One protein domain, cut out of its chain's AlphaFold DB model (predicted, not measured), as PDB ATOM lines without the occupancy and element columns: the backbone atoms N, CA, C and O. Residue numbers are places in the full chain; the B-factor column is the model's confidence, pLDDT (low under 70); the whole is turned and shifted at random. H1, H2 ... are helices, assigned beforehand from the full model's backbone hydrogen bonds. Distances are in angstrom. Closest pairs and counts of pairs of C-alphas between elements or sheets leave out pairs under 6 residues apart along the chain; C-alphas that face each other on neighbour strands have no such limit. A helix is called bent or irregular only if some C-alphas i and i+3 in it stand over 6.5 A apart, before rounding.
ATOM      1  N   ASP A 131     193.674  98.732 215.884       98.25
ATOM      2  CA  ASP A 131     192.483  98.055 216.410       98.25
ATOM      3  C   ASP A 131     191.226  98.926 216.301       98.25
ATOM      4  O   ASP A 131     190.116  98.435 216.068       98.25
ATOM      5  N   ARG A 132     191.384 100.250 216.431       98.06
ATOM      6  CA  ARG A 132     190.292 101.203 216.210       98.06
ATOM      7  C   ARG A 132     189.815 101.196 214.753       98.06
ATOM      8  O   ARG A 132     188.607 101.300 214.540       98.06
ATOM      9  N   VAL A 133     190.716 101.064 213.772       98.12
ATOM     10  CA  VAL A 133     190.372 100.956 212.338       98.12
ATOM     11  C   VAL A 133     189.612  99.663 212.061       98.12
ATOM     12  O   VAL A 133     188.516  99.734 211.503       98.12
ATOM     13  N   PHE A 134     190.122  98.512 212.514       98.06
ATOM     14  CA  PHE A 134     189.424  97.224 212.389       98.06
ATOM     15  C   PHE A 134     188.021  97.300 212.990       98.06
ATOM     16  O   PHE A 134     187.025  97.004 212.333       98.06
ATOM     17  N   SER A 135     187.918  97.836 214.206       98.12
ATOM     18  CA  SER A 135     186.634  97.958 214.883       98.12
ATOM     19  C   SER A 135     185.675  98.949 214.212       98.12
ATOM     20  O   SER A 135     184.461  98.832 214.379       98.12
ATOM     21  N   ALA A 136     186.183  99.953 213.490       98.00
ATOM     22  CA  ALA A 136     185.363 100.869 212.701       98.00
ATOM     23  C   ALA A 136     184.854 100.212 211.410       98.00
ATOM     24  O   ALA A 136     183.695 100.429 211.052       98.00
ATOM     25  N   TYR A 137     185.685  99.399 210.753       98.06
ATOM     26  CA  TYR A 137     185.287  98.573 209.612       98.06
ATOM     27  C   TYR A 137     184.172  97.601 210.015       98.06
ATOM     28  O   TYR A 137     183.067  97.684 209.481       98.06
ATOM     29  N   GLU A 138     184.411  96.774 211.036       97.94
ATOM     30  CA  GLU A 138     183.441  95.794 211.539       97.94
ATOM     31  C   GLU A 138     182.116  96.450 211.931       97.94
ATOM     32  O   GLU A 138     181.048  95.982 211.548       97.94
ATOM     33  N   PHE A 139     182.168  97.579 212.647       97.56
ATOM     34  CA  PHE A 139     180.961  98.304 213.035       97.56
ATOM     35  C   PHE A 139     180.203  98.865 211.830       97.56
ATOM     36  O   PHE A 139     178.973  98.845 211.812       97.56
ATOM     37  N   SER A 140     180.915  99.371 210.821       97.12
ATOM     38  CA  SER A 140     180.283  99.887 209.604       97.12
ATOM     39  C   SER A 140     179.561  98.766 208.858       97.12
ATOM     40  O   SER A 140     178.406  98.950 208.475       97.12
ATOM     41  N   VAL A 141     180.200  97.598 208.732       97.19
ATOM     42  CA  VAL A 141     179.606  96.386 208.147       97.19
ATOM     43  C   VAL A 141     178.391  95.934 208.951       97.19
ATOM     44  O   VAL A 141     177.312  95.765 208.387       97.19
ATOM     45  N   GLU A 142     178.530  95.790 210.270       96.88
ATOM     46  CA  GLU A 142     177.465  95.337 211.168       96.88
ATOM     47  C   GLU A 142     176.229  96.240 211.069       96.88
ATOM     48  O   GLU A 142     175.108  95.761 210.887       96.88
ATOM     49  N   VAL A 143     176.413  97.560 211.168       95.44
ATOM     50  CA  VAL A 143     175.297  98.511 211.127       95.44
ATOM     51  C   VAL A 143     174.663  98.549 209.740       95.44
ATOM     52  O   VAL A 143     173.435  98.587 209.649       95.44
ATOM     53  N   ALA A 144     175.458  98.514 208.671       95.94
ATOM     54  CA  ALA A 144     174.945  98.487 207.307       95.94
ATOM     55  C   ALA A 144     174.158  97.194 207.015       95.94
ATOM     56  O   ALA A 144     173.077  97.249 206.427       95.94
ATOM     57  N   ALA A 145     174.631  96.044 207.503       96.00
ATOM     58  CA  ALA A 145     173.985  94.747 207.309       96.00
ATOM     59  C   ALA A 145     172.572  94.683 207.913       96.00
ATOM     60  O   ALA A 145     171.702  94.008 207.361       96.00
ATOM     61  N   ARG A 146     172.289  95.447 208.979       94.62
ATOM     62  CA  ARG A 146     170.937  95.551 209.569       94.62
ATOM     63  C   ARG A 146     169.888  96.044 208.568       94.62
ATOM     64  O   ARG A 146     168.710  95.736 208.723       94.62
ATOM     65  N   PHE A 147     170.294  96.781 207.533       94.06
ATOM     66  CA  PHE A 147     169.388  97.276 206.497       94.06
ATOM     67  C   PHE A 147     169.085  96.241 205.407       94.06
ATOM     68  O   PHE A 147     168.133  96.433 204.651       94.06
ATOM     69  N   LEU A 148     169.811  95.118 205.345       94.50
ATOM     70  CA  LEU A 148     169.577  94.065 204.348       94.50
ATOM     71  C   LEU A 148     168.252  93.315 204.537       94.50
ATOM     72  O   LEU A 148     167.835  92.606 203.621       94.50
ATOM     73  N   VAL A 149     167.565  93.522 205.670       93.75
ATOM     74  CA  VAL A 149     166.173  93.089 205.883       93.75
ATOM     75  C   VAL A 149     165.207  93.725 204.871       93.75
ATOM     76  O   VAL A 149     164.140  93.182 204.595       93.75
ATOM     77  N   HIS A 150     165.571  94.872 204.289       94.00
ATOM     78  CA  HIS A 150     164.775  95.533 203.263       94.00
ATOM     79  C   HIS A 150     165.001  94.925 201.875       94.00
ATOM     80  O   HIS A 150     166.103  94.515 201.502       94.00
ATOM     81  N   SER A 151     163.948  94.938 201.054       92.38
ATOM     82  CA  SER A 151     163.971  94.363 199.705       92.38
ATOM     83  C   SER A 151     165.000  95.026 198.787       92.38
ATOM     84  O   SER A 151     165.662  94.329 198.022       92.38
ATOM     85  N   ASN A 152     165.185  96.343 198.885       93.69
ATOM     86  CA  ASN A 152     166.152  97.120 198.109       93.69
ATOM     87  C   ASN A 152     166.621  98.374 198.872       93.69
ATOM     88  O   ASN A 152     166.036  98.764 199.891       93.69
ATOM     89  N   LEU A 153     167.670  99.013 198.346       92.62
ATOM     90  CA  LEU A 153     168.289 100.210 198.918       92.62
ATOM     91  C   LEU A 153     167.296 101.375 199.068       92.62
ATOM     92  O   LEU A 153     167.313 102.084 200.078       92.62
ATOM     93  N   THR A 154     166.390 101.556 198.104       92.25
ATOM     94  CA  THR A 154     165.367 102.615 198.138       92.25
ATOM     95  C   THR A 154     164.421 102.434 199.326       92.25
ATOM     96  O   THR A 154     164.151 103.386 200.063       92.25
ATOM     97  N   SER A 155     163.963 101.203 199.567       91.88
ATOM     98  CA  SER A 155     163.121 100.850 200.712       91.88
ATOM     99  C   SER A 155     163.842 101.088 202.041       91.88
ATOM    100  O   SER A 155     163.255 101.666 202.962       91.88
ATOM    101  N   ALA A 156     165.113 100.683 202.143       90.00
ATOM    102  CA  ALA A 156     165.933 100.920 203.331       90.00
ATOM    103  C   ALA A 156     166.101 102.420 203.612       90.00
ATOM    104  O   ALA A 156     165.857 102.892 204.725       90.00
ATOM    105  N   THR A 157     166.426 103.192 202.577       87.75
ATOM    106  CA  THR A 157     166.649 104.638 202.678       87.75
ATOM    107  C   THR A 157     165.374 105.383 203.075       87.75
ATOM    108  O   THR A 157     165.415 106.249 203.952       87.75
ATOM    109  N   LYS A 158     164.218 105.037 202.490       86.69
ATOM    110  CA  LYS A 158     162.923 105.648 202.835       86.69
ATOM    111  C   LYS A 158     162.537 105.372 204.290       86.69
ATOM    112  O   LYS A 158     162.123 106.287 205.007       86.69
ATOM    113  N   THR A 159     162.716 104.132 204.741       82.00
ATOM    114  CA  THR A 159     162.415 103.732 206.125       82.00
ATOM    115  C   THR A 159     163.342 104.440 207.108       82.00
ATOM    116  O   THR A 159     162.873 105.038 208.074       82.00
ATOM    117  N   SER A 160     164.644 104.469 206.812       80.69
ATOM    118  CA  SER A 160     165.641 105.199 207.596       80.69
ATOM    119  C   SER A 160     165.282 106.678 207.745       80.69
ATOM    120  O   SER A 160     165.201 107.173 208.866       80.69
ATOM    121  N   LYS A 161     164.965 107.375 206.643       79.81
ATOM    122  CA  LYS A 161     164.523 108.781 206.678       79.81
ATOM    123  C   LYS A 161     163.284 108.972 207.554       79.81
ATOM    124  O   LYS A 161     163.242 109.895 208.358       79.81
ATOM    125  N   THR A 162     162.307 108.074 207.449       76.12
ATOM    126  CA  THR A 162     161.078 108.136 208.256       76.12
ATOM    127  C   THR A 162     161.373 107.977 209.750       76.12
ATOM    128  O   THR A 162     160.820 108.706 210.567       76.12
ATOM    129  N   VAL A 163     162.273 107.060 210.121       71.56
ATOM    130  CA  VAL A 163     162.697 106.864 211.517       71.56
ATOM    131  C   VAL A 163     163.453 108.084 212.045       71.56
ATOM    132  O   VAL A 163     163.173 108.510 213.160       71.56
ATOM    133  N   ARG A 164     164.339 108.691 211.245       67.56
ATOM    134  CA  ARG A 164     165.062 109.924 211.619       67.56
ATOM    135  C   ARG A 164     164.130 111.112 211.875       67.56
ATOM    136  O   ARG A 164     164.422 111.953 212.716       67.56
ATOM    137  N   LEU A 165     163.007 111.189 211.157       68.12
ATOM    138  CA  LEU A 165     162.011 112.252 211.333       68.12
ATOM    139  C   LEU A 165     161.165 112.082 212.606       68.12
ATOM    140  O   LEU A 165     160.508 113.036 213.033       68.12
ATOM    141  N   LYS A 166     161.167 110.901 213.243       69.00
ATOM    142  CA  LYS A 166     160.464 110.703 214.516       69.00
ATOM    143  C   LYS A 166     161.214 111.423 215.639       69.00
ATOM    144  O   LYS A 166     162.351 111.084 215.965       69.00
ATOM    145  N   LYS A 167     160.548 112.399 216.269       58.81
ATOM    146  CA  LYS A 167     161.082 113.140 217.423       58.81
ATOM    147  C   LYS A 167     161.564 112.170 218.512       58.81
ATOM    148  O   LYS A 167     160.818 111.293 218.936       58.81
ATOM    149  N   GLY A 168     162.799 112.363 218.974       59.28
ATOM    150  CA  GLY A 168     163.381 111.639 220.111       59.28
ATOM    151  C   GLY A 168     164.196 110.387 219.765       59.28
ATOM    152  O   GLY A 168     164.885 109.876 220.647       59.28
ATOM    153  N   VAL A 169     164.191 109.914 218.513       66.25
ATOM    154  CA  VAL A 169     165.023 108.775 218.088       66.25
ATOM    155  C   VAL A 169     166.301 109.289 217.429       66.25
ATOM    156  O   VAL A 169     166.255 109.933 216.389       66.25
ATOM    157  N   ILE A 170     167.452 108.986 218.029       72.25
ATOM    158  CA  ILE A 170     168.763 109.317 217.461       72.25
ATOM    159  C   ILE A 170     169.262 108.087 216.713       72.25
ATOM    160  O   ILE A 170     169.566 107.061 217.326       72.25
ATOM    161  N   SER A 171     169.326 108.181 215.387       81.69
ATOM    162  CA  SER A 171     169.843 107.109 214.543       81.69
ATOM    163  C   SER A 171     171.365 107.148 214.504       81.69
ATOM    164  O   SER A 171     171.953 108.220 214.390       81.69
ATOM    165  N   THR A 172     172.018 105.981 214.479       85.19
ATOM    166  CA  THR A 172     173.455 105.876 214.164       85.19
ATOM    167  C   THR A 172     173.802 106.625 212.875       85.19
ATOM    168  O   THR A 172     174.876 107.199 212.766       85.19
ATOM    169  N   LEU A 173     172.870 106.684 211.923       87.25
ATOM    170  CA  LEU A 173     173.065 107.358 210.644       87.25
ATOM    171  C   LEU A 173     173.039 108.896 210.709       87.25
ATOM    172  O   LEU A 173     173.251 109.542 209.684       87.25
ATOM    173  N   ASP A 174     172.753 109.473 211.875       85.50
ATOM    174  CA  ASP A 174     172.834 110.916 212.130       85.50
ATOM    175  C   ASP A 174     174.083 111.285 212.944       85.50
ATOM    176  O   ASP A 174     174.395 112.457 213.108       85.50
ATOM    177  N   ILE A 175     174.818 110.288 213.445       88.44
ATOM    178  CA  ILE A 175     175.932 110.461 214.377       88.44
ATOM    179  C   ILE A 175     177.257 110.483 213.610       88.44
ATOM    180  O   ILE A 175     177.516 109.598 212.796       88.44
ATOM    181  N   TRP A 176     178.138 111.444 213.890       92.00
ATOM    182  CA  TRP A 176     179.517 111.383 213.391       92.00
ATOM    183  C   TRP A 176     180.281 110.220 214.059       92.00
ATOM    184  O   TRP A 176     180.088 109.991 215.252       92.00
ATOM    185  N   PRO A 177     181.132 109.444 213.361       93.56
ATOM    186  CA  PRO A 177     181.453 109.468 211.930       93.56
ATOM    187  C   PRO A 177     180.504 108.612 211.074       93.56
ATOM    188  O   PRO A 177     180.571 108.615 209.846       93.56
ATOM    189  N   TRP A 178     179.611 107.859 211.711       94.56
ATOM    190  CA  TRP A 178     178.784 106.824 211.091       94.56
ATOM    191  C   TRP A 178     177.818 107.345 210.030       94.56
ATOM    192  O   TRP A 178     177.540 106.630 209.070       94.56
ATOM    193  N   LYS A 179     177.368 108.600 210.153       91.81
ATOM    194  CA  LYS A 179     176.559 109.291 209.140       91.81
ATOM    195  C   LYS A 179     177.222 109.337 207.762       91.81
ATOM    196  O   LYS A 179     176.511 109.453 206.773       91.81
ATOM    197  N   TYR A 180     178.551 109.223 207.702       93.44
ATOM    198  CA  TYR A 180     179.309 109.145 206.456       93.44
ATOM    199  C   TYR A 180     179.651 107.710 206.071       93.44
ATOM    200  O   TYR A 180     179.566 107.376 204.900       93.44
ATOM    201  N   LEU A 181     180.021 106.858 207.033       94.69
ATOM    202  CA  LEU A 181     180.530 105.509 206.746       94.69
ATOM    203  C   LEU A 181     179.436 104.496 206.405       94.69
ATOM    204  O   LEU A 181     179.574 103.690 205.491       94.69
ATOM    205  N   VAL A 182     178.334 104.528 207.149       94.69
ATOM    206  CA  VAL A 182     177.290 103.511 207.023       94.69
ATOM    207  C   VAL A 182     176.508 103.623 205.708       94.69
ATOM    208  O   VAL A 182     176.205 102.571 205.149       94.69
ATOM    209  N   PRO A 183     176.165 104.817 205.175       92.75
ATOM    210  CA  PRO A 183     175.411 104.903 203.923       92.75
ATOM    211  C   PRO A 183     176.084 104.215 202.733       92.75
ATOM    212  O   PRO A 183     175.431 103.420 202.064       92.75
ATOM    213  N   TRP A 184     177.378 104.442 202.505       92.69
ATOM    214  CA  TRP A 184     178.061 103.810 201.374       92.69
ATOM    215  C   TRP A 184     178.347 102.325 201.639       92.69
ATOM    216  O   TRP A 184     178.251 101.515 200.723       92.69
ATOM    217  N   MET A 185     178.612 101.924 202.889       95.88
ATOM    218  CA  MET A 185     178.737 100.499 203.227       95.88
ATOM    219  C   MET A 185     177.409  99.763 202.997       95.88
ATOM    220  O   MET A 185     177.378  98.619 202.554       95.88
ATOM    221  N   MET A 186     176.282 100.429 203.259       95.31
ATOM    222  CA  MET A 186     174.960  99.912 202.924       95.31
ATOM    223  C   MET A 186     174.811  99.746 201.406       95.31
ATOM    224  O   MET A 186     174.405  98.673 200.969       95.31
ATOM    225  N   GLU A 187     175.168 100.752 200.604       94.94
ATOM    226  CA  GLU A 187     175.155 100.663 199.133       94.94
ATOM    227  C   GLU A 187     175.978  99.474 198.612       94.94
ATOM    228  O   GLU A 187     175.458  98.675 197.827       94.94
ATOM    229  N   ASP A 188     177.203  99.303 199.114       95.81
ATOM    230  CA  ASP A 188     178.087  98.182 198.779       95.81
ATOM    231  C   ASP A 188     177.439  96.821 199.089       95.81
ATOM    232  O   ASP A 188     177.336  95.951 198.217       95.81
ATOM    233  N   LEU A 189     176.908  96.651 200.305       96.94
ATOM    234  CA  LEU A 189     176.264  95.402 200.717       96.94
ATOM    235  C   LEU A 189     175.025  95.072 199.873       96.94
ATOM    236  O   LEU A 189     174.803  93.904 199.534       96.94
ATOM    237  N   PHE A 190     174.216  96.077 199.518       97.12
ATOM    238  CA  PHE A 190     173.077  95.894 198.616       97.12
ATOM    239  C   PHE A 190     173.541  95.474 197.217       97.12
ATOM    240  O   PHE A 190     173.023  94.490 196.685       97.12
ATOM    241  N   ALA A 191     174.551  96.147 196.656       96.00
ATOM    242  CA  ALA A 191     175.095  95.826 195.339       96.00
ATOM    243  C   ALA A 191     175.634  94.389 195.277       96.00
ATOM    244  O   ALA A 191     175.285  93.632 194.366       96.00
ATOM    245  N   ARG A 192     176.415  93.970 196.282       95.00
ATOM    246  CA  ARG A 192     176.958  92.605 196.358       95.00
ATOM    247  C   ARG A 192     175.847  91.571 196.538       95.00
ATOM    248  O   ARG A 192     175.843  90.551 195.850       95.00
ATOM    249  N   ARG A 193     174.851  91.832 197.394       94.81
ATOM    250  CA  ARG A 193     173.679  90.948 197.547       94.81
ATOM    251  C   ARG A 193     172.921  90.780 196.231       94.81
ATOM    252  O   ARG A 193     172.557  89.661 195.877       94.81
ATOM    253  N   ASP A 194     172.671  91.872 195.521       94.81
ATOM    254  CA  ASP A 194     171.894  91.857 194.284       94.81
ATOM    255  C   ASP A 194     172.689  91.229 193.123       94.81
ATOM    256  O   ASP A 194     172.108  90.570 192.260       94.81
ATOM    257  N   ALA A 195     174.021  91.337 193.127       94.19
ATOM    258  CA  ALA A 195     174.892  90.563 192.243       94.19
ATOM    259  C   ALA A 195     174.801  89.055 192.532       94.19
ATOM    260  O   ALA A 195     174.587  88.281 191.603       94.19
ATOM    261  N   ARG A 196     174.854  88.632 193.805       93.50
ATOM    262  CA  ARG A 196     174.686  87.215 194.193       93.50
ATOM    263  C   ARG A 196     173.313  86.656 193.819       93.50
ATOM    264  O   ARG A 196     173.212  85.507 193.409       93.50
ATOM    265  N   LYS A 197     172.249  87.461 193.909       92.88
ATOM    266  CA  LYS A 197     170.907  87.056 193.449       92.88
ATOM    267  C   LYS A 197     170.846  86.804 191.941       92.88
ATOM    268  O   LYS A 197     170.090  85.940 191.520       92.88
ATOM    269  N   ARG A 198     171.603  87.566 191.145       94.19
ATOM    270  CA  ARG A 198     171.643  87.426 189.680       94.19
ATOM    271  C   ARG A 198     172.573  86.310 189.215       94.19
ATOM    272  O   ARG A 198     172.212  85.564 188.318       94.19
ATOM    273  N   ASN A 199     173.750  86.209 189.826       92.81
ATOM    274  CA  ASN A 199     174.834  85.345 189.353       92.81
ATOM    275  C   ASN A 199     174.879  83.984 190.068       92.81
ATOM    276  O   ASN A 199     175.648  83.118 189.667       92.81
ATOM    277  N   GLY A 200     174.078  83.801 191.122       88.75
ATOM    278  CA  GLY A 200     174.189  82.666 192.037       88.75
ATOM    279  C   GLY A 200     175.242  82.894 193.134       88.75
ATOM    280  O   GLY A 200     176.009  83.863 193.090       88.75
ATOM    281  N   PRO A 201     175.255  82.041 194.175       85.06
ATOM    282  CA  PRO A 201     176.303  82.066 195.188       85.06
ATOM    283  C   PRO A 201     177.658  81.664 194.574       85.06
ATOM    284  O   PRO A 201     177.686  80.885 193.620       85.06
ATOM    285  N   PRO A 202     178.787  82.162 195.105       83.69
ATOM    286  CA  PRO A 202     180.102  81.713 194.661       83.69
ATOM    287  C   PRO A 202     180.314  80.222 194.966       83.69
ATOM    288  O   PRO A 202     179.833  79.710 195.975       83.69
ATOM    289  N   ASN A 203     181.081  79.543 194.105       81.12
ATOM    290  CA  ASN A 203     181.382  78.109 194.234       81.12
ATOM    291  C   ASN A 203     182.203  77.777 195.493       81.12
ATOM    292  O   ASN A 203     182.151  76.653 195.983       81.12
ATOM    293  N   ALA A 204     182.967  78.744 196.004       81.62
ATOM    294  CA  ALA A 204     183.712  78.646 197.251       81.62
ATOM    295  C   ALA A 204     183.861  80.038 197.876       81.62
ATOM    296  O   ALA A 204     183.998  81.032 197.162       81.62
ATOM    297  N   TYR A 205     183.864  80.096 199.206       82.06
ATOM    298  CA  TYR A 205     184.241  81.291 199.958       82.06
ATOM    299  C   TYR A 205     185.708  81.189 200.377       82.06
ATOM    300  O   TYR A 205     186.191  80.101 200.690       82.06
ATOM    301  N   GLY A 206     186.419  82.316 200.381       82.38
ATOM    302  CA  GLY A 206     187.757  82.381 200.969       82.38
ATOM    303  C   GLY A 206     187.714  82.231 202.494       82.38
ATOM    304  O   GLY A 206     186.673  82.426 203.112       82.38
ATOM    305  N   ASN A 207     188.858  81.932 203.114       89.25
ATOM    306  CA  ASN A 207     188.977  81.847 204.580       89.25
ATOM    307  C   ASN A 207     189.335  83.190 205.243       89.25
ATOM    308  O   ASN A 207     189.366  83.291 206.468       89.25
ATOM    309  N   ASP A 208     189.611  84.228 204.453       94.12
ATOM    310  CA  ASP A 208     189.943  85.560 204.954       94.12
ATOM    311  C   ASP A 208     188.672  86.396 205.148       94.12
ATOM    312  O   ASP A 208     188.087  86.907 204.191       94.12
ATOM    313  N   SER A 209     188.268  86.566 206.408       92.69
ATOM    314  CA  SER A 209     187.078  87.344 206.788       92.69
ATOM    315  C   SER A 209     187.168  88.829 206.409       92.69
ATOM    316  O   SER A 209     186.140  89.503 206.328       92.69
ATOM    317  N   TYR A 210     188.370  89.341 206.132       96.06
ATOM    318  CA  TYR A 210     188.615  90.719 205.710       96.06
ATOM    319  C   TYR A 210     188.784  90.864 204.191       96.06
ATOM    320  O   TYR A 210     189.012  91.976 203.708       96.06
ATOM    321  N   ASN A 211     188.627  89.785 203.420       95.06
ATOM    322  CA  ASN A 211     188.740  89.791 201.960       95.06
ATOM    323  C   ASN A 211     187.632  88.967 201.280       95.06
ATOM    324  O   ASN A 211     187.871  88.179 200.367       95.06
ATOM    325  N   MET A 212     186.392  89.173 201.720       91.69
ATOM    326  CA  MET A 212     185.209  88.469 201.218       91.69
ATOM    327  C   MET A 212     184.531  89.232 200.072       91.69
ATOM    328  O   MET A 212     183.400  89.699 200.223       91.69
ATOM    329  N   LYS A 213     185.212  89.361 198.925       91.56
ATOM    330  CA  LYS A 213     184.785  90.189 197.775       91.56
ATOM    331  C   LYS A 213     183.336  89.957 197.347       91.56
ATOM    332  O   LYS A 213     182.639  90.891 196.977       91.56
ATOM    333  N   GLU A 214     182.822  88.741 197.394       91.31
ATOM    334  CA  GLU A 214     181.456  88.480 196.952       91.31
ATOM    335  C   GLU A 214     180.421  88.852 198.012       91.31
ATOM    336  O   GLU A 214     179.253  88.981 197.662       91.31
ATOM    337  N   ILE A 215     180.809  89.018 199.283       91.56
ATOM    338  CA  ILE A 215     179.915  89.222 200.432       91.56
ATOM    339  C   ILE A 215     179.878  90.679 200.891       91.56
ATOM    340  O   ILE A 215     178.784  91.238 200.998       91.56
ATOM    341  N   VAL A 216     181.050  91.262 201.147       93.50
ATOM    342  CA  VAL A 216     181.254  92.576 201.770       93.50
ATOM    343  C   VAL A 216     182.521  93.216 201.210       93.50
ATOM    344  O   VAL A 216     183.446  92.507 200.814       93.50
ATOM    345  N   MET A 217     182.577  94.548 201.172       95.44
ATOM    346  CA  MET A 217     183.796  95.276 200.834       95.44
ATOM    347  C   MET A 217     185.010  94.754 201.618       95.44
ATOM    348  O   MET A 217     184.995  94.827 202.843       95.44
ATOM    349  N   PRO A 218     186.074  94.279 200.950       96.62
ATOM    350  CA  PRO A 218     187.322  93.925 201.612       96.62
ATOM    351  C   PRO A 218     187.907  95.074 202.438       96.62
ATOM    352  O   PRO A 218     187.833  96.240 202.051       96.62
ATOM    353  N   LEU A 219     188.595  94.754 203.534       97.62
ATOM    354  CA  LEU A 219     189.209  95.752 204.411       97.62
ATOM    355  C   LEU A 219     190.199  96.654 203.664       97.62
ATOM    356  O   LEU A 219     190.222  97.858 203.902       97.62
ATOM    357  N   HIS A 220     190.995  96.098 202.745       97.06
ATOM    358  CA  HIS A 220     191.941  96.884 201.949       97.06
ATOM    359  C   HIS A 220     191.233  97.889 201.024       97.06
ATOM    360  O   HIS A 220     191.772  98.958 200.762       97.06
ATOM    361  N   GLU A 221     190.024  97.578 200.554       97.00
ATOM    362  CA  GLU A 221     189.195  98.516 199.795       97.00
ATOM    363  C   GLU A 221     188.618  99.583 200.743       97.00
ATOM    364  O   GLU A 221     188.740 100.777 200.475       97.00
ATOM    365  N   PHE A 222     188.121  99.175 201.920       97.19
ATOM    366  CA  PHE A 222     187.606 100.086 202.947       97.19
ATOM    367  C   PHE A 222     188.645 101.119 203.400       97.19
ATOM    368  O   PHE A 222     188.345 102.310 203.413       97.19
ATOM    369  N   ILE A 223     189.862 100.703 203.772       97.56
ATOM    370  CA  ILE A 223     190.881 101.622 204.315       97.56
ATOM    371  C   ILE A 223     191.400 102.616 203.273       97.56
ATOM    372  O   ILE A 223     191.892 103.674 203.659       97.56
ATOM    373  N   ASN A 224     191.283 102.288 201.984       97.25
ATOM    374  CA  ASN A 224     191.666 103.156 200.871       97.25
ATOM    375  C   ASN A 224     190.480 103.964 200.317       97.25
ATOM    376  O   ASN A 224     190.663 104.802 199.436       97.25
ATOM    377  N   HIS A 225     189.267 103.748 200.832       96.19
ATOM    378  CA  HIS A 225     188.098 104.509 200.423       96.19
ATOM    379  C   HIS A 225     188.248 105.987 200.846       96.19
ATOM    380  O   HIS A 225     188.596 106.246 202.004       96.19
ATOM    381  N   PRO A 226     187.918 106.977 199.990       94.31
ATOM    382  CA  PRO A 226     188.110 108.400 200.298       94.31
ATOM    383  C   PRO A 226     187.467 108.849 201.616       94.31
ATOM    384  O   PRO A 226     188.057 109.606 202.381       94.31
ATOM    385  N   VAL A 227     186.276 108.327 201.933       94.00
ATOM    386  CA  VAL A 227     185.586 108.628 203.201       94.00
ATOM    387  C   VAL A 227     186.340 108.060 204.411       94.00
ATOM    388  O   VAL A 227     186.361 108.683 205.470       94.00
ATOM    389  N   ALA A 228     186.965 106.886 204.285       96.06
ATOM    390  CA  ALA A 228     187.760 106.313 205.368       96.06
ATOM    391  C   ALA A 228     189.083 107.073 205.541       96.06
ATOM    392  O   ALA A 228     189.460 107.361 206.676       96.06
ATOM    393  N   LEU A 229     189.744 107.451 204.444       94.38
ATOM    394  CA  LEU A 229     190.941 108.302 204.463       94.38
ATOM    395  C   LEU A 229     190.669 109.657 205.126       94.38
ATOM    396  O   LEU A 229     191.474 110.114 205.931       94.38
ATOM    397  N   ASP A 230     189.516 110.270 204.854       92.81
ATOM    398  CA  ASP A 230     189.124 111.529 205.493       92.81
ATOM    399  C   ASP A 230     188.823 111.344 206.993       92.81
ATOM    400  O   ASP A 230     189.268 112.128 207.831       92.81
ATOM    401  N   ILE A 231     188.070 110.307 207.369       94.12
ATOM    402  CA  ILE A 231     187.423 110.264 208.691       94.12
ATOM    403  C   ILE A 231     188.081 109.286 209.669       94.12
ATOM    404  O   ILE A 231     188.152 109.544 210.874       94.12
ATOM    405  N   ILE A 232     188.512 108.126 209.182       96.56
ATOM    406  CA  ILE A 232     189.023 107.038 210.017       96.56
ATOM    407  C   ILE A 232     190.520 107.194 210.257       96.56
ATOM    408  O   ILE A 232     190.951 107.108 211.413       96.56
ATOM    409  N   HIS A 233     191.300 107.469 209.213       95.62
ATOM    410  CA  HIS A 233     192.742 107.694 209.337       95.62
ATOM    411  C   HIS A 233     193.016 108.913 210.216       95.62
ATOM    412  O   HIS A 233     192.437 109.978 210.027       95.62
ATOM    413  N   ASN A 234     193.847 108.737 211.248       96.12
ATOM    414  CA  ASN A 234     194.125 109.757 212.271       96.12
ATOM    415  C   ASN A 234     192.881 110.365 212.953       96.12
ATOM    416  O   ASN A 234     192.987 111.382 213.636       96.12
ATOM    417  N   GLY A 235     191.705 109.733 212.830       96.25
ATOM    418  CA  GLY A 235     190.439 110.303 213.295       96.25
ATOM    419  C   GLY A 235     190.430 110.650 214.786       96.25
ATOM    420  O   GLY A 235     189.924 111.702 215.158       96.25
ATOM    421  N   ALA A 236     191.054 109.823 215.635       97.81
ATOM    422  CA  ALA A 236     191.201 110.118 217.064       97.81
ATOM    423  C   ALA A 236     192.058 111.373 217.306       97.81
ATOM    424  O   ALA A 236     191.651 112.261 218.051       97.81
ATOM    425  N   THR A 237     193.204 111.483 216.625       98.12
ATOM    426  CA  THR A 237     194.092 112.649 216.704       98.12
ATOM    427  C   THR A 237     193.375 113.915 216.247       98.12
ATOM    428  O   THR A 237     193.393 114.910 216.964       98.12
ATOM    429  N   PHE A 238     192.677 113.879 215.107       97.75
ATOM    430  CA  PHE A 238     191.895 115.023 214.631       97.75
ATOM    431  C   PHE A 238     190.749 115.387 215.575       97.75
ATOM    432  O   PHE A 238     190.468 116.568 215.761       97.75
ATOM    433  N   GLN A 239     190.109 114.405 216.211       97.38
ATOM    434  CA  GLN A 239     189.036 114.660 217.169       97.38
ATOM    435  C   GLN A 239     189.549 115.329 218.452       97.38
ATOM    436  O   GLN A 239     188.958 116.299 218.923       97.38
ATOM    437  N   VAL A 240     190.691 114.887 218.978       98.31
ATOM    438  CA  VAL A 240     191.371 115.535 220.114       98.31
ATOM    439  C   VAL A 240     191.900 116.924 219.726       98.31
ATOM    440  O   VAL A 240     191.764 117.889 220.479       98.31
ATOM    441  N   ALA A 241     192.440 117.066 218.516       97.62
ATOM    442  CA  ALA A 241     192.916 118.339 217.981       97.62
ATOM    443  C   ALA A 241     191.787 119.294 217.558       97.62
ATOM    444  O   ALA A 241     192.043 120.474 217.327       97.62
ATOM    445  N   GLY A 242     190.522 118.866 217.550       96.56
ATOM    446  CA  GLY A 242     189.407 119.740 217.171       96.56
ATOM    447  C   GLY A 242     189.424 120.127 215.690       96.56
ATOM    448  O   GLY A 242     189.092 121.261 215.368       96.56
ATOM    449  N   LEU A 243     189.876 119.211 214.831       96.62
ATOM    450  CA  LEU A 243     190.104 119.401 213.396       96.62
ATOM    451  C   LEU A 243     189.424 118.306 212.559       96.62
ATOM    452  O   LEU A 243     189.935 117.900 211.514       96.62
ATOM    453  N   THR A 244     188.312 117.736 213.022       95.62
ATOM    454  CA  THR A 244     187.544 116.786 212.203       95.62
ATOM    455  C   THR A 244     186.779 117.523 211.104       95.62
ATOM    456  O   THR A 244     186.609 118.739 211.130       95.62
ATOM    457  N   ASN A 245     186.224 116.795 210.137       92.50
ATOM    458  CA  ASN A 245     185.276 117.390 209.187       92.50
ATOM    459  C   ASN A 245     183.948 117.838 209.852       92.50
ATOM    460  O   ASN A 245     183.077 118.398 209.189       92.50
ATOM    461  N   ASN A 246     183.798 117.609 211.159       91.25
ATOM    462  CA  ASN A 246     182.640 117.952 211.973       91.25
ATOM    463  C   ASN A 246     182.968 119.017 213.039       91.25
ATOM    464  O   ASN A 246     182.211 119.179 213.996       91.25
ATOM    465  N   SER A 247     184.084 119.744 212.889       92.31
ATOM    466  CA  SER A 247     184.438 120.848 213.784       92.31
ATOM    467  C   SER A 247     183.324 121.899 213.874       92.31
ATOM    468  O   SER A 247     182.596 122.180 212.924       92.31
ATOM    469  N   ASN A 248     183.181 122.484 215.061       87.00
ATOM    470  CA  ASN A 248     182.161 123.471 215.411       87.00
ATOM    471  C   ASN A 248     182.588 124.918 215.108       87.00
ATOM    472  O   ASN A 248     181.784 125.830 215.304       87.00
ATOM    473  N   ILE A 249     183.828 125.107 214.662       88.69
ATOM    474  CA  ILE A 249     184.470 126.382 214.344       88.69
ATOM    475  C   ILE A 249     184.855 126.321 212.865       88.69
ATOM    476  O   ILE A 249     185.514 125.366 212.451       88.69
ATOM    477  N   TRP A 250     184.429 127.304 212.074       86.50
ATOM    478  CA  TRP A 250     184.573 127.261 210.616       86.50
ATOM    479  C   TRP A 250     186.040 127.321 210.177       86.50
ATOM    480  O   TRP A 250     186.464 126.587 209.290       86.50
ATOM    481  N   GLU A 251     186.832 128.121 210.878       89.56
ATOM    482  CA  GLU A 251     188.262 128.328 210.669       89.56
ATOM    483  C   GLU A 251     189.062 127.019 210.797       89.56
ATOM    484  O   GLU A 251     190.114 126.859 210.182       89.56
ATOM    485  N   MET A 252     188.553 126.034 211.550       93.88
ATOM    486  CA  MET A 252     189.207 124.726 211.681       93.88
ATOM    487  C   MET A 252     189.146 123.908 210.391       93.88
ATOM    488  O   MET A 252     189.985 123.031 210.192       93.88
ATOM    489  N   HIS A 253     188.196 124.189 209.495       93.69
ATOM    490  CA  HIS A 253     188.119 123.506 208.205       93.69
ATOM    491  C   HIS A 253     189.271 123.899 207.276       93.69
ATOM    492  O   HIS A 253     189.767 123.037 206.555       93.69
ATOM    493  N   GLU A 254     189.744 125.147 207.337       94.88
ATOM    494  CA  GLU A 254     190.918 125.597 206.581       94.88
ATOM    495  C   GLU A 254     192.201 124.952 207.122       94.88
ATOM    496  O   GLU A 254     192.966 124.355 206.367       94.88
ATOM    497  N   VAL A 255     192.385 124.957 208.448       96.62
ATOM    498  CA  VAL A 255     193.515 124.267 209.100       96.62
ATOM    499  C   VAL A 255     193.522 122.781 208.731       96.62
ATOM    500  O   VAL A 255     194.558 122.229 208.358       96.62
ATOM    501  N   ARG A 256     192.356 122.125 208.801       95.88
ATOM    502  CA  ARG A 256     192.198 120.724 208.400       95.88
ATOM    503  C   ARG A 256     192.568 120.526 206.933       95.88
ATOM    504  O   ARG A 256     193.313 119.596 206.645       95.88
ATOM    505  N   HIS A 257     192.063 121.367 206.031       95.19
ATOM    506  CA  HIS A 257     192.372 121.285 204.605       95.19
ATOM    507  C   HIS A 257     193.885 121.316 204.378       95.19
ATOM    508  O   HIS A 257     194.430 120.384 203.796       95.19
ATOM    509  N   CYS A 258     194.575 122.292 204.963       96.38
ATOM    510  CA  CYS A 258     196.023 122.424 204.858       96.38
ATOM    511  C   CYS A 258     196.800 121.200 205.354       96.38
ATOM    512  O   CYS A 258     197.754 120.771 204.708       96.38
ATOM    513  N   VAL A 259     196.390 120.596 206.473       95.94
ATOM    514  CA  VAL A 259     197.047 119.389 207.004       95.94
ATOM    515  C   VAL A 259     196.768 118.158 206.138       95.94
ATOM    516  O   VAL A 259     197.645 117.310 205.977       95.94
ATOM    517  N   MET A 260     195.560 118.047 205.580       93.44
ATOM    518  CA  MET A 260     195.200 116.948 204.681       93.44
ATOM    519  C   MET A 260     195.944 117.052 203.343       93.44
ATOM    520  O   MET A 260     196.370 116.029 202.812       93.44
ATOM    521  N   THR A 261     196.143 118.271 202.831       94.19
ATOM    522  CA  THR A 261     196.911 118.549 201.607       94.19
ATOM    523  C   THR A 261     198.413 118.355 201.831       94.19
ATOM    524  O   THR A 261     199.095 117.739 201.013       94.19
ATOM    525  N   HIS A 262     198.940 118.821 202.966       95.44
ATOM    526  CA  HIS A 262     200.364 118.779 203.289       95.44
ATOM    527  C   HIS A 262     200.619 118.001 204.582       95.44
ATOM    528  O   HIS A 262     200.726 118.564 205.672       95.44
ATOM    529  N   GLN A 263     200.787 116.683 204.451       92.81
ATOM    530  CA  GLN A 263     200.950 115.764 205.589       92.81
ATOM    531  C   GLN A 263     202.125 116.116 206.520       92.81
ATOM    532  O   GLN A 263     202.085 115.807 207.712       92.81
ATOM    533  N   THR A 264     203.154 116.806 206.017       95.81
ATOM    534  CA  THR A 264     204.298 117.294 206.809       95.81
ATOM    535  C   THR A 264     203.887 118.291 207.899       95.81
ATOM    536  O   THR A 264     204.560 118.392 208.928       95.81
ATOM    537  N   LEU A 265     202.754 118.982 207.728       97.38
ATOM    538  CA  LEU A 265     202.156 119.867 208.731       97.38
ATOM    539  C   LEU A 265     201.462 119.089 209.864       97.38
ATOM    540  O   LEU A 265     201.171 119.659 210.916       97.38
ATOM    541  N   GLY A 266     201.261 117.775 209.708       96.56
ATOM    542  CA  GLY A 266     200.652 116.905 210.717       96.56
ATOM    543  C   GLY A 266     201.398 116.876 212.056       96.56
ATOM    544  O   GLY A 266     200.782 116.619 213.090       96.56
ATOM    545  N   LYS A 267     202.694 117.221 212.076       97.81
ATOM    546  CA  LYS A 267     203.473 117.363 213.318       97.81
ATOM    547  C   LYS A 267     202.862 118.387 214.285       97.81
ATOM    548  O   LYS A 267     202.780 118.109 215.475       97.81
ATOM    549  N   TYR A 268     202.342 119.506 213.774       98.19
ATOM    550  CA  TYR A 268     201.715 120.542 214.599       98.19
ATOM    551  C   TYR A 268     200.389 120.059 215.195       98.19
ATOM    552  O   TYR A 268     200.073 120.341 216.348       98.19
ATOM    553  N   VAL A 269     199.625 119.271 214.431       97.88
ATOM    554  CA  VAL A 269     198.394 118.640 214.926       97.88
ATOM    555  C   VAL A 269     198.706 117.662 216.052       97.88
ATOM    556  O   VAL A 269     197.998 117.645 217.058       97.88
ATOM    557  N   LEU A 270     199.775 116.875 215.909       97.81
ATOM    558  CA  LEU A 270     200.215 115.944 216.943       97.81
ATOM    559  C   LEU A 270     200.630 116.673 218.229       97.81
ATOM    560  O   LEU A 270     200.247 116.230 219.309       97.81
TER     561      LEU A 270
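This is residues 131 to 270 of the 322 residues of the protein "Heparan sulfate 6-sulfotransferase/Protein-tyrosine sulfotransferase" of Artemisia annua (UniProt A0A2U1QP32). Two long helices, H3 and H1, cross as a skewed X, with H2 folding back beside H3 as a loose helical hairpin; a small separate head of H6, H7 and H8 lies at the other end, and the short helices H4 and H5 lie between. The outline is flat, and residues 165 to 170 stick out. The printed part has 140 residues with eight named helices, H1 to H8 in chain order, and no named strand; its class is all helix. It is only just loose, close to compact, with a radius of gyration of the C-alphas of 17.5 A and spans of 52 by 41 by 22 A.

The longest helix, H3, residues 178 to 199, measures 30.8 A from C-alpha 178 at (178.784, 106.824, 211.091) to C-alpha 199. H1, residues 131 to 149, measures 28.8 A and begins with C-alpha 131 at (192.483, 98.055, 216.410). H2, residues 153 to 165, measures 18.4 A. H4, residues 219 to 224, and H5, residues 226 to 231, are short. H6 holds residues 235 to 241; H7, residues 251 to 261, measures 15.9 A; H8, residues 263 to 270, ends with C-alpha 270 at (200.215, 115.944, 216.943). H1 and H8 are only just irregular: C-alphas 146 and 149 are 6.51 A apart, and C-alphas 264 and 267 are 6.6 A apart.

H3 is the hub, touching H1, H2 and H5. With residues 140 to 148 alone H1 touches H3, the same way at a steep tilt of 57 degrees; the closest C-alphas, of Ala 144 and Met 186, are 4.6 A apart. H2 and H3 form a helical hairpin at a shallow tilt of 27 degrees, opposite ways; they only just touch, with 3 pairs of C-alphas within 8 A, the closest being Leu 153 and Phe 190 at 6.5 A, and H2 does so with residue 153 alone. H5 only just touches H3, with 3 such pairs, the closest C-alphas being those of Leu 181 and Val 227, 6.9 A apart. H4 is close to but not clearly touching H1, with C-alphas of Tyr 137 and Leu 219 7.1 A apart. H6 touches H8 at a steep tilt of 59 degrees, with C-alphas of Ala 241 and Val 269 closest at 6.3 A. H7 and H8 touch only at the corner, and only just, with 3 pairs of C-alphas within 8 A, the closest being Val 259 and Leu 265 at 5.4 A. H3 is apart from H6, H7 and H8. Every O i to N i+4 pair is within hydrogen-bond range in H2, H5, H6 and H7, against 12 of 15 in H1, 16 of 18 in H3, 1 of 2 in H4 and 1 of 4 in H8, where 4 of 5 O i to N i+3 pairs are within range.

The C-alphas farthest apart, of Asn 203 and Glu 251, are 53.3 A apart. The printed part has no cut; the links H2 to H3 and H3 to H4 are long, with 12 and 19 residues. The mean pLDDT of the printed part is 91.9, with residues 164 to 169 under 70.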